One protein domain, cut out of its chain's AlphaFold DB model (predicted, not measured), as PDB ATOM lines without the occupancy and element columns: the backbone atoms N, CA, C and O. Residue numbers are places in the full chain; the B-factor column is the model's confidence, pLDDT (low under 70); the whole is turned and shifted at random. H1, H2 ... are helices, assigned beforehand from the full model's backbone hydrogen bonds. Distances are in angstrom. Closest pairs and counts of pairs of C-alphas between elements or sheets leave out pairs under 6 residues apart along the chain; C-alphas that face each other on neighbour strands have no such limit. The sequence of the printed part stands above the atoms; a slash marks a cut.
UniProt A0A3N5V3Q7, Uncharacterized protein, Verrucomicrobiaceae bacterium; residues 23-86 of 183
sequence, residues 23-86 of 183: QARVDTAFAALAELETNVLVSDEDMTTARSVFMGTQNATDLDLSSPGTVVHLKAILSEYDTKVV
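What this domain is: This is residues 23 to 86 of the 183 residues of an uncharacterized protein of Verrucomicrobiaceae bacterium (UniProt A0A3N5V3Q7). The long last helix, H4, packs with its first turns between H1 and H2, which cross it at steep angles and stay apart from each other. The short H3 sits near the beginning of H4, between H1 and H2, while the last turns of H4 run on past the others. The printed part has 64 residues with four named helices, H1, H2, H3 and H4 along the chain, and no named strand; its class is all helix. It is compact, with a radius of gyration of the C-alphas of 11.3 A, and spans 31 by 25 by 19 A.

Where its parts are: H1, residues 23 to 35, begins at C-alpha 23 (153.284, 180.476, 129.035) and is 18.5 A long. H2, residues 44 to 54, is 15.5 A long. H3 holds residues 62 to 66. H4, residues 68 to 85, is 26.8 A long and ends at C-alpha 85 (149.754, 193.759, 122.695).

How they stand to each other: H4 is the hub, touching three helices. H1 touches it at a steep tilt of 51 degrees, opposite ways; their closest C-alphas, of Val 26 and Val 71, are 6.2 A apart. H2 touches H4 at a steep tilt of 43 degrees, the same way, with the closest C-alphas, of Asp 46 and Thr 70, 4.6 A apart. H3 and H4 only just touch, with 3 pairs of C-alphas within 8 A, and only at the corner; the closest C-alphas are those of Leu 65 and Val 71, 5.9 A apart. H1 touches H3 with residues 25 to 29 alone, the closest C-alphas being those of Ala 29 and Leu 65, 7.0 A apart. H2 and H3 are close but not clearly touching. In H1, H2 and H3 every O i to N i+4 pair is within hydrogen-bond range; in H4, 12 of 14 are.

The domain as a whole: The two C-alphas farthest apart, of Leu 36 and Val 85, are 31.6 A apart. The printed part has no cut; the link H3 to H4 is tight, the other two short. Mean pLDDT of the printed part is 83.2, and residue 37 and residues 82 to 86 are under 70.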
ATOM      1  N   GLN A  23     153.987 179.695 128.018       86.06
ATOM      2  CA  GLN A  23     153.284 180.476 129.035       86.06
ATOM      3  C   GLN A  23     152.561 179.574 130.041       86.06
ATOM      4  O   GLN A  23     152.741 179.741 131.243       86.06
ATOM      5  N   ALA A  24     151.850 178.543 129.570       85.81
ATOM      6  CA  ALA A  24     151.191 177.582 130.453       85.81
ATOM      7  C   ALA A  24     152.188 176.822 131.355       85.81
ATOM      8  O   ALA A  24     151.902 176.571 132.527       85.81
ATOM      9  N   ARG A  25     153.383 176.497 130.840       85.56
ATOM     10  CA  ARG A  25     154.458 175.849 131.622       85.56
ATOM     11  C   ARG A  25     154.959 176.745 132.751       85.56
ATOM     12  O   ARG A  25     155.134 176.303 133.878       85.56
ATOM     13  N   VAL A  26     155.180 178.015 132.443       89.56
ATOM     14  CA  VAL A  26     155.716 178.997 133.393       89.56
ATOM     15  C   VAL A  26     154.671 179.358 134.441       89.56
ATOM     16  O   VAL A  26     155.007 179.496 135.610       89.56
ATOM     17  N   ASP A  27     153.402 179.448 134.047       89.06
ATOM     18  CA  ASP A  27     152.293 179.758 134.948       89.06
ATOM     19  C   ASP A  27     152.050 178.640 135.961       89.06
ATOM     20  O   ASP A  27     151.856 178.912 137.144       89.06
ATOM     21  N   THR A  28     152.117 177.383 135.516       87.94
ATOM     22  CA  THR A  28     152.000 176.220 136.408       87.94
ATOM     23  C   THR A  28     153.185 176.113 137.361       87.94
ATOM     24  O   THR A  28     152.980 175.940 138.562       87.94
ATOM     25  N   ALA A  29     154.412 176.294 136.866       88.12
ATOM     26  CA  ALA A  29     155.605 176.318 137.710       88.12
ATOM     27  C   ALA A  29     155.559 177.466 138.735       88.12
ATOM     28  O   ALA A  29     155.846 177.265 139.912       88.12
ATOM     29  N   PHE A  30     155.133 178.662 138.320       88.81
ATOM     30  CA  PHE A  30     154.993 179.812 139.212       88.81
ATOM     31  C   PHE A  30     153.911 179.591 140.278       88.81
ATOM     32  O   PHE A  30     154.119 179.943 141.437       88.81
ATOM     33  N   ALA A  31     152.779 178.977 139.917       88.88
ATOM     34  CA  ALA A  31     151.731 178.628 140.873       88.88
ATOM     35  C   ALA A  31     152.233 177.637 141.936       88.88
ATOM     36  O   ALA A  31     151.994 177.851 143.123       88.88
ATOM     37  N   ALA A  32     152.999 176.617 141.534       86.44
ATOM     38  CA  ALA A  32     153.611 175.670 142.468       86.44
ATOM     39  C   ALA A  32     154.594 176.355 143.438       86.44
ATOM     40  O   ALA A  32     154.629 176.029 144.624       86.44
ATOM     41  N   LEU A  33     155.366 177.339 142.963       85.88
ATOM     42  CA  LEU A  33     156.256 178.136 143.820       85.88
ATOM     43  C   LEU A  33     155.485 179.035 144.792       85.88
ATOM     44  O   LEU A  33     155.908 179.204 145.935       85.88
ATOM     45  N   ALA A  34     154.363 179.607 144.350       84.56
ATOM     46  CA  ALA A  34     153.516 180.444 145.191       84.56
ATOM     47  C   ALA A  34     152.897 179.654 146.357       84.56
ATOM     48  O   ALA A  34     152.824 180.183 147.464       84.56
ATOM     49  N   GLU A  35     152.513 178.390 146.143       84.69
ATOM     50  CA  GLU A  35     152.008 177.516 147.213       84.69
ATOM     51  C   GLU A  35     153.065 177.198 148.279       84.69
ATOM     52  O   GLU A  35     152.724 176.976 149.440       84.69
ATOM     53  N   LEU A  36     154.349 177.196 147.909       82.38
ATOM     54  CA  LEU A  36     155.446 176.869 148.820       82.38
ATOM     55  C   LEU A  36     155.851 178.049 149.731       82.38
ATOM     56  O   LEU A  36     156.691 177.869 150.610       82.38
ATOM     57  N   GLU A  37     155.281 179.248 149.528       69.38
ATOM     58  CA  GLU A  37     155.585 180.496 150.261       69.38
ATOM     59  C   GLU A  37     157.098 180.772 150.436       69.38
ATOM     60  O   GLU A  37     157.557 181.338 151.434       69.38
ATOM     61  N   THR A  38     157.917 180.379 149.456       72.12
ATOM     62  CA  THR A  38     159.372 180.569 149.513       72.12
ATOM     63  C   THR A  38     159.786 181.950 149.020       72.12
ATOM     64  O   THR A  38     159.444 182.347 147.907       72.12
ATOM     65  N   ASN A  39     160.617 182.651 149.796       73.50
ATOM     66  CA  ASN A  39     161.321 183.843 149.319       73.50
ATOM     67  C   ASN A  39     162.453 183.429 148.370       73.50
ATOM     68  O   ASN A  39     163.538 183.046 148.810       73.50
ATOM     69  N   VAL A  40     162.186 183.495 147.068       77.12
ATOM     70  CA  VAL A  40     163.158 183.170 146.019       77.12
ATOM     71  C   VAL A  40     164.067 184.371 145.764       77.12
ATOM     72  O   VAL A  40     163.600 185.457 145.422       77.12
ATOM     73  N   LEU A  41     165.377 184.172 145.905       80.50
ATOM     74  CA  LEU A  41     166.385 185.133 145.465       80.50
ATOM     75  C   LEU A  41     166.720 184.846 144.000       80.50
ATOM     76  O   LEU A  41     167.095 183.727 143.667       80.50
ATOM     77  N   VAL A  42     166.577 185.851 143.136       82.94
ATOM     78  CA  VAL A  42     166.905 185.734 141.709       82.94
ATOM     79  C   VAL A  42     168.394 186.024 141.528       82.94
ATOM     80  O   VAL A  42     168.842 187.126 141.849       82.94
ATOM     81  N   SER A  43     169.153 185.041 141.040       89.38
ATOM     82  CA  SER A  43     170.572 185.201 140.701       89.38
ATOM     83  C   SER A  43     170.749 185.861 139.328       89.38
ATOM     84  O   SER A  43     169.867 185.788 138.473       89.38
ATOM     85  N   ASP A  44     171.919 186.453 139.076       86.81
ATOM     86  CA  ASP A  44     172.274 186.994 137.756       86.81
ATOM     87  C   ASP A  44     172.274 185.896 136.676       86.81
ATOM     88  O   ASP A  44     171.887 186.139 135.533       86.81
ATOM     89  N   GLU A  45     172.647 184.667 137.042       87.38
ATOM     90  CA  GLU A  45     172.602 183.509 136.144       87.38
ATOM     91  C   GLU A  45     171.160 183.189 135.717       87.38
ATOM     92  O   GLU A  45     170.889 183.081 134.519       87.38
ATOM     93  N   ASP A  46     170.214 183.183 136.664       87.69
ATOM     94  CA  ASP A  46     168.783 182.959 136.404       87.69
ATOM     95  C   ASP A  46     168.185 184.028 135.474       87.69
ATOM     96  O   ASP A  46     167.308 183.754 134.654       87.69
ATOM     97  N   MET A  47     168.670 185.272 135.570       86.94
ATOM     98  CA  MET A  47     168.243 186.344 134.670       86.94
ATOM     99  C   MET A  47     168.738 186.107 133.243       86.94
ATOM    100  O   MET A  47     168.002 186.341 132.280       86.94
ATOM    101  N   THR A  48     169.982 185.641 133.085       89.25
ATOM    102  CA  THR A  48     170.541 185.363 131.756       89.25
ATOM    103  C   THR A  48     169.844 184.193 131.069       89.25
ATOM    104  O   THR A  48     169.529 184.301 129.881       89.25
ATOM    105  N   THR A  49     169.529 183.125 131.805       87.25
ATOM    106  CA  THR A  49     168.807 181.955 131.281       87.25
ATOM    107  C   THR A  49     167.357 182.293 130.947       87.25
ATOM    108  O   THR A  49     166.882 181.995 129.854       87.25
ATOM    109  N   ALA A  50     166.650 183.012 131.821       87.56
ATOM    110  CA  ALA A  50     165.287 183.445 131.536       87.56
ATOM    111  C   ALA A  50     165.217 184.332 130.278       87.56
ATOM    112  O   ALA A  50     164.285 184.228 129.474       87.56
ATOM    113  N   ARG A  51     166.235 185.174 130.066       88.56
ATOM    114  CA  ARG A  51     166.320 186.043 128.892       88.56
ATOM    115  C   ARG A  51     166.667 185.292 127.609       88.56
ATOM    116  O   ARG A  51     166.088 185.618 126.574       88.56
ATOM    117  N   SER A  52     167.554 184.294 127.649       87.94
ATOM    118  CA  SER A  52     167.845 183.453 126.475       87.94
ATOM    119  C   SER A  52     166.614 182.658 126.033       87.94
ATOM    120  O   SER A  52     166.305 182.592 124.840       87.94
ATOM    121  N   VAL A  53     165.849 182.143 126.999       88.00
ATOM    122  CA  VAL A  53     164.598 181.425 126.738       88.00
ATOM    123  C   VAL A  53     163.534 182.349 126.140       88.00
ATOM    124  O   VAL A  53     162.905 181.995 125.145       88.00
ATOM    125  N   PHE A  54     163.359 183.559 126.679       87.50
ATOM    126  CA  PHE A  54     162.408 184.530 126.124       87.50
ATOM    127  C   PHE A  54     162.778 184.985 124.704       87.50
ATOM    128  O   PHE A  54     161.909 185.109 123.844       87.50
ATOM    129  N   MET A  55     164.066 185.220 124.438       86.56
ATOM    130  CA  MET A  55     164.548 185.649 123.118       86.56
ATOM    131  C   MET A  55     164.533 184.525 122.068       86.56
ATOM    132  O   MET A  55     164.850 184.781 120.907       86.56
ATOM    133  N   GLY A  56     164.186 183.292 122.453       82.81
ATOM    134  CA  GLY A  56     164.144 182.138 121.559       82.81
ATOM    135  C   GLY A  56     165.524 181.642 121.121       82.81
ATOM    136  O   GLY A  56     165.618 180.868 120.170       82.81
ATOM    137  N   THR A  57     166.602 182.074 121.788       84.12
ATOM    138  CA  THR A  57     167.950 181.544 121.530       84.12
ATOM    139  C   THR A  57     168.134 180.157 122.143       84.12
ATOM    140  O   THR A  57     168.934 179.370 121.637       84.12
ATOM    141  N   GLN A  58     167.369 179.838 123.189       81.81
ATOM    142  CA  GLN A  58     167.323 178.533 123.841       81.81
ATOM    143  C   GLN A  58     165.867 178.097 124.051       81.81
ATOM    144  O   GLN A  58     165.019 178.897 124.436       81.81
ATOM    145  N   ASN A  59     165.568 176.816 123.819       80.25
ATOM    146  CA  ASN A  59     164.269 176.248 124.179       80.25
ATOM    147  C   ASN A  59     164.204 176.021 125.693       80.25
ATOM    148  O   ASN A  59     165.156 175.500 126.266       80.25
ATOM    149  N   ALA A  60     163.070 176.347 126.318       79.50
ATOM    150  CA  ALA A  60     162.850 176.100 127.744       79.50
ATOM    151  C   ALA A  60     162.924 174.596 128.058       79.50
ATOM    152  O   ALA A  60     161.993 173.844 127.725       79.50
ATOM    153  N   THR A  61     164.013 174.160 128.693       83.62
ATOM    154  CA  THR A  61     164.146 172.787 129.191       83.62
ATOM    155  C   THR A  61     163.450 172.641 130.543       83.62
ATOM    156  O   THR A  61     163.205 173.627 131.238       83.62
ATOM    157  N   ASP A  62     163.115 171.411 130.933       80.88
ATOM    158  CA  ASP A  62     162.481 171.165 132.236       80.88
ATOM    159  C   ASP A  62     163.424 171.497 133.404       80.88
ATOM    160  O   ASP A  62     162.965 171.900 134.469       80.88
ATOM    161  N   LEU A  63     164.742 171.421 133.185       81.62
ATOM    162  CA  LEU A  63     165.737 171.864 134.160       81.62
ATOM    163  C   LEU A  63     165.671 173.384 134.367       81.62
ATOM    164  O   LEU A  63     165.634 173.842 135.508       81.62
ATOM    165  N   ASP A  64     165.570 174.159 133.286       82.12
ATOM    166  CA  ASP A  64     165.462 175.623 133.359       82.12
ATOM    167  C   ASP A  64     164.181 176.058 134.091       82.12
ATOM    168  O   ASP A  64     164.197 177.005 134.876       82.12
ATOM    169  N   LEU A  65     163.077 175.332 133.871       82.12
ATOM    170  CA  LEU A  65     161.781 175.579 134.517       82.12
ATOM    171  C   LEU A  65     161.680 175.022 135.943       82.12
ATOM    172  O   LEU A  65     160.742 175.359 136.660       82.12
ATOM    173  N   SER A  66     162.633 174.192 136.363       84.00
ATOM    174  CA  SER A  66     162.744 173.747 137.753       84.00
ATOM    175  C   SER A  66     163.477 174.758 138.640       84.00
ATOM    176  O   SER A  66     163.318 174.709 139.860       84.00
ATOM    177  N   SER A  67     164.245 175.695 138.056       88.69
ATOM    178  CA  SER A  67     164.908 176.771 138.808       88.69
ATOM    179  C   SER A  67     163.892 177.848 139.219       88.69
ATOM    180  O   SER A  67     163.325 178.523 138.349       88.69
ATOM    181  N   PRO A  68     163.677 178.083 140.529       87.88
ATOM    182  CA  PRO A  68     162.700 179.063 140.991       87.88
ATOM    183  C   PRO A  68     163.014 180.495 140.540       87.88
ATOM    184  O   PRO A  68     162.104 181.242 140.180       87.88
ATOM    185  N   GLY A  69     164.295 180.881 140.534       88.19
ATOM    186  CA  GLY A  69     164.728 182.226 140.144       88.19
ATOM    187  C   GLY A  69     164.432 182.515 138.673       88.19
ATOM    188  O   GLY A  69     163.881 183.570 138.342       88.19
ATOM    189  N   THR A  70     164.706 181.536 137.808       89.81
ATOM    190  CA  THR A  70     164.437 181.608 136.367       89.81
ATOM    191  C   THR A  70     162.942 181.749 136.099       89.81
ATOM    192  O   THR A  70     162.544 182.629 135.340       89.81
ATOM    193  N   VAL A  71     162.091 180.948 136.754       90.38
ATOM    194  CA  VAL A  71     160.628 180.993 136.559       90.38
ATOM    195  C   VAL A  71     160.040 182.336 136.988       90.38
ATOM    196  O   VAL A  71     159.243 182.914 136.248       90.38
ATOM    197  N   VAL A  72     160.449 182.867 138.145       91.31
ATOM    198  CA  VAL A  72     159.973 184.172 138.636       91.31
ATOM    199  C   VAL A  72     160.350 185.291 137.663       91.31
ATOM    200  O   VAL A  72     159.497 186.105 137.297       91.31
ATOM    201  N   HIS A  73     161.603 185.320 137.198       91.12
ATOM    202  CA  HIS A  73     162.059 186.342 136.259       91.12
ATOM    203  C   HIS A  73     161.377 186.216 134.892       91.12
ATOM    204  O   HIS A  73     160.917 187.203 134.317       91.12
ATOM    205  N   LEU A  74     161.250 184.989 134.390       90.56
ATOM    206  CA  LEU A  74     160.638 184.714 133.100       90.56
ATOM    207  C   LEU A  74     159.141 185.060 133.106       90.56
ATOM    208  O   LEU A  74     158.660 185.689 132.163       90.56
ATOM    209  N   LYS A  75     158.408 184.753 134.188       90.56
ATOM    210  CA  LYS A  75     157.001 185.153 134.360       90.56
ATOM    211  C   LYS A  75     156.829 186.673 134.342       90.56
ATOM    212  O   LYS A  75     155.869 187.166 133.744       90.56
ATOM    213  N   ALA A  76     157.745 187.414 134.967       89.62
ATOM    214  CA  ALA A  76     157.718 188.875 134.966       89.62
ATOM    215  C   ALA A  76     157.902 189.444 133.550       89.62
ATOM    216  O   ALA A  76     157.104 190.281 133.127       89.62
ATOM    217  N   ILE A  77     158.886 188.933 132.797       88.69
ATOM    218  CA  ILE A  77     159.107 189.321 131.398       88.69
ATOM    219  C   ILE A  77     157.860 189.003 130.568       88.69
ATOM    220  O   ILE A  77     157.302 189.900 129.945       88.69
ATOM    221  N   LEU A  78     157.373 187.758 130.592       87.56
ATOM    222  CA  LEU A  78     156.193 187.372 129.812       87.56
ATOM    223  C   LEU A  78     154.991 188.276 130.109       87.56
ATOM    224  O   LEU A  78     154.358 188.758 129.178       87.56
ATOM    225  N   SER A  79     154.726 188.578 131.382       85.62
ATOM    226  CA  SER A  79     153.588 189.418 131.783       85.62
ATOM    227  C   SER A  79     153.717 190.873 131.299       85.62
ATOM    228  O   SER A  79     152.715 191.499 130.942       85.62
ATOM    229  N   GLU A  80     154.935 191.423 131.245       83.25
ATOM    230  CA  GLU A  80     155.170 192.777 130.727       83.25
ATOM    231  C   GLU A  80     154.869 192.876 129.222       83.25
ATOM    232  O   GLU A  80     154.296 193.867 128.758       83.25
ATOM    233  N   TYR A  81     155.245 191.853 128.453       72.62
ATOM    234  CA  TYR A  81     155.069 191.846 127.000       72.62
ATOM    235  C   TYR A  81     153.669 191.398 126.566       72.62
ATOM    236  O   TYR A  81     153.166 191.913 125.568       72.62
ATOM    237  N   ASP A  82     153.009 190.529 127.338       66.06
ATOM    238  CA  ASP A  82     151.628 190.088 127.085       66.06
ATOM    239  C   ASP A  82     150.636 191.262 127.217       66.06
ATOM    240  O   ASP A  82     149.717 191.428 126.418       66.06
ATOM    241  N   THR A  83     150.891 192.189 128.148       60.62
ATOM    242  CA  THR A  83     150.009 193.348 128.375       60.62
ATOM    243  C   THR A  83     150.074 194.390 127.247       60.62
ATOM    244  O   THR A  83     149.068 195.021 126.929       60.62
ATOM    245  N   LYS A  84     151.238 194.585 126.606       57.75
ATOM    246  CA  LYS A  84     151.435 195.658 125.605       57.75
ATOM    247  C   LYS A  84     150.733 195.392 124.272       57.75
ATOM    248  O   LYS A  84     150.468 196.336 123.535       57.75
ATOM    249  N   VAL A  85     150.431 194.134 123.951       56.28
ATOM    250  CA  VAL A  85     149.754 193.759 122.695       56.28
ATOM    251  C   VAL A  85     148.227 193.780 122.853       56.28
ATOM    252  O   VAL A  85     147.505 193.916 121.867       56.28
ATOM    253  N   VAL A  86     147.724 193.722 124.091       55.34
ATOM    254  CA  VAL A  86     146.290 193.690 124.420       55.34
ATOM    255  C   VAL A  86     145.786 195.071 124.870       55.34
ATOM    256  O   VAL A  86     144.953 195.193 125.766       55.34
TER     257      VAL A  86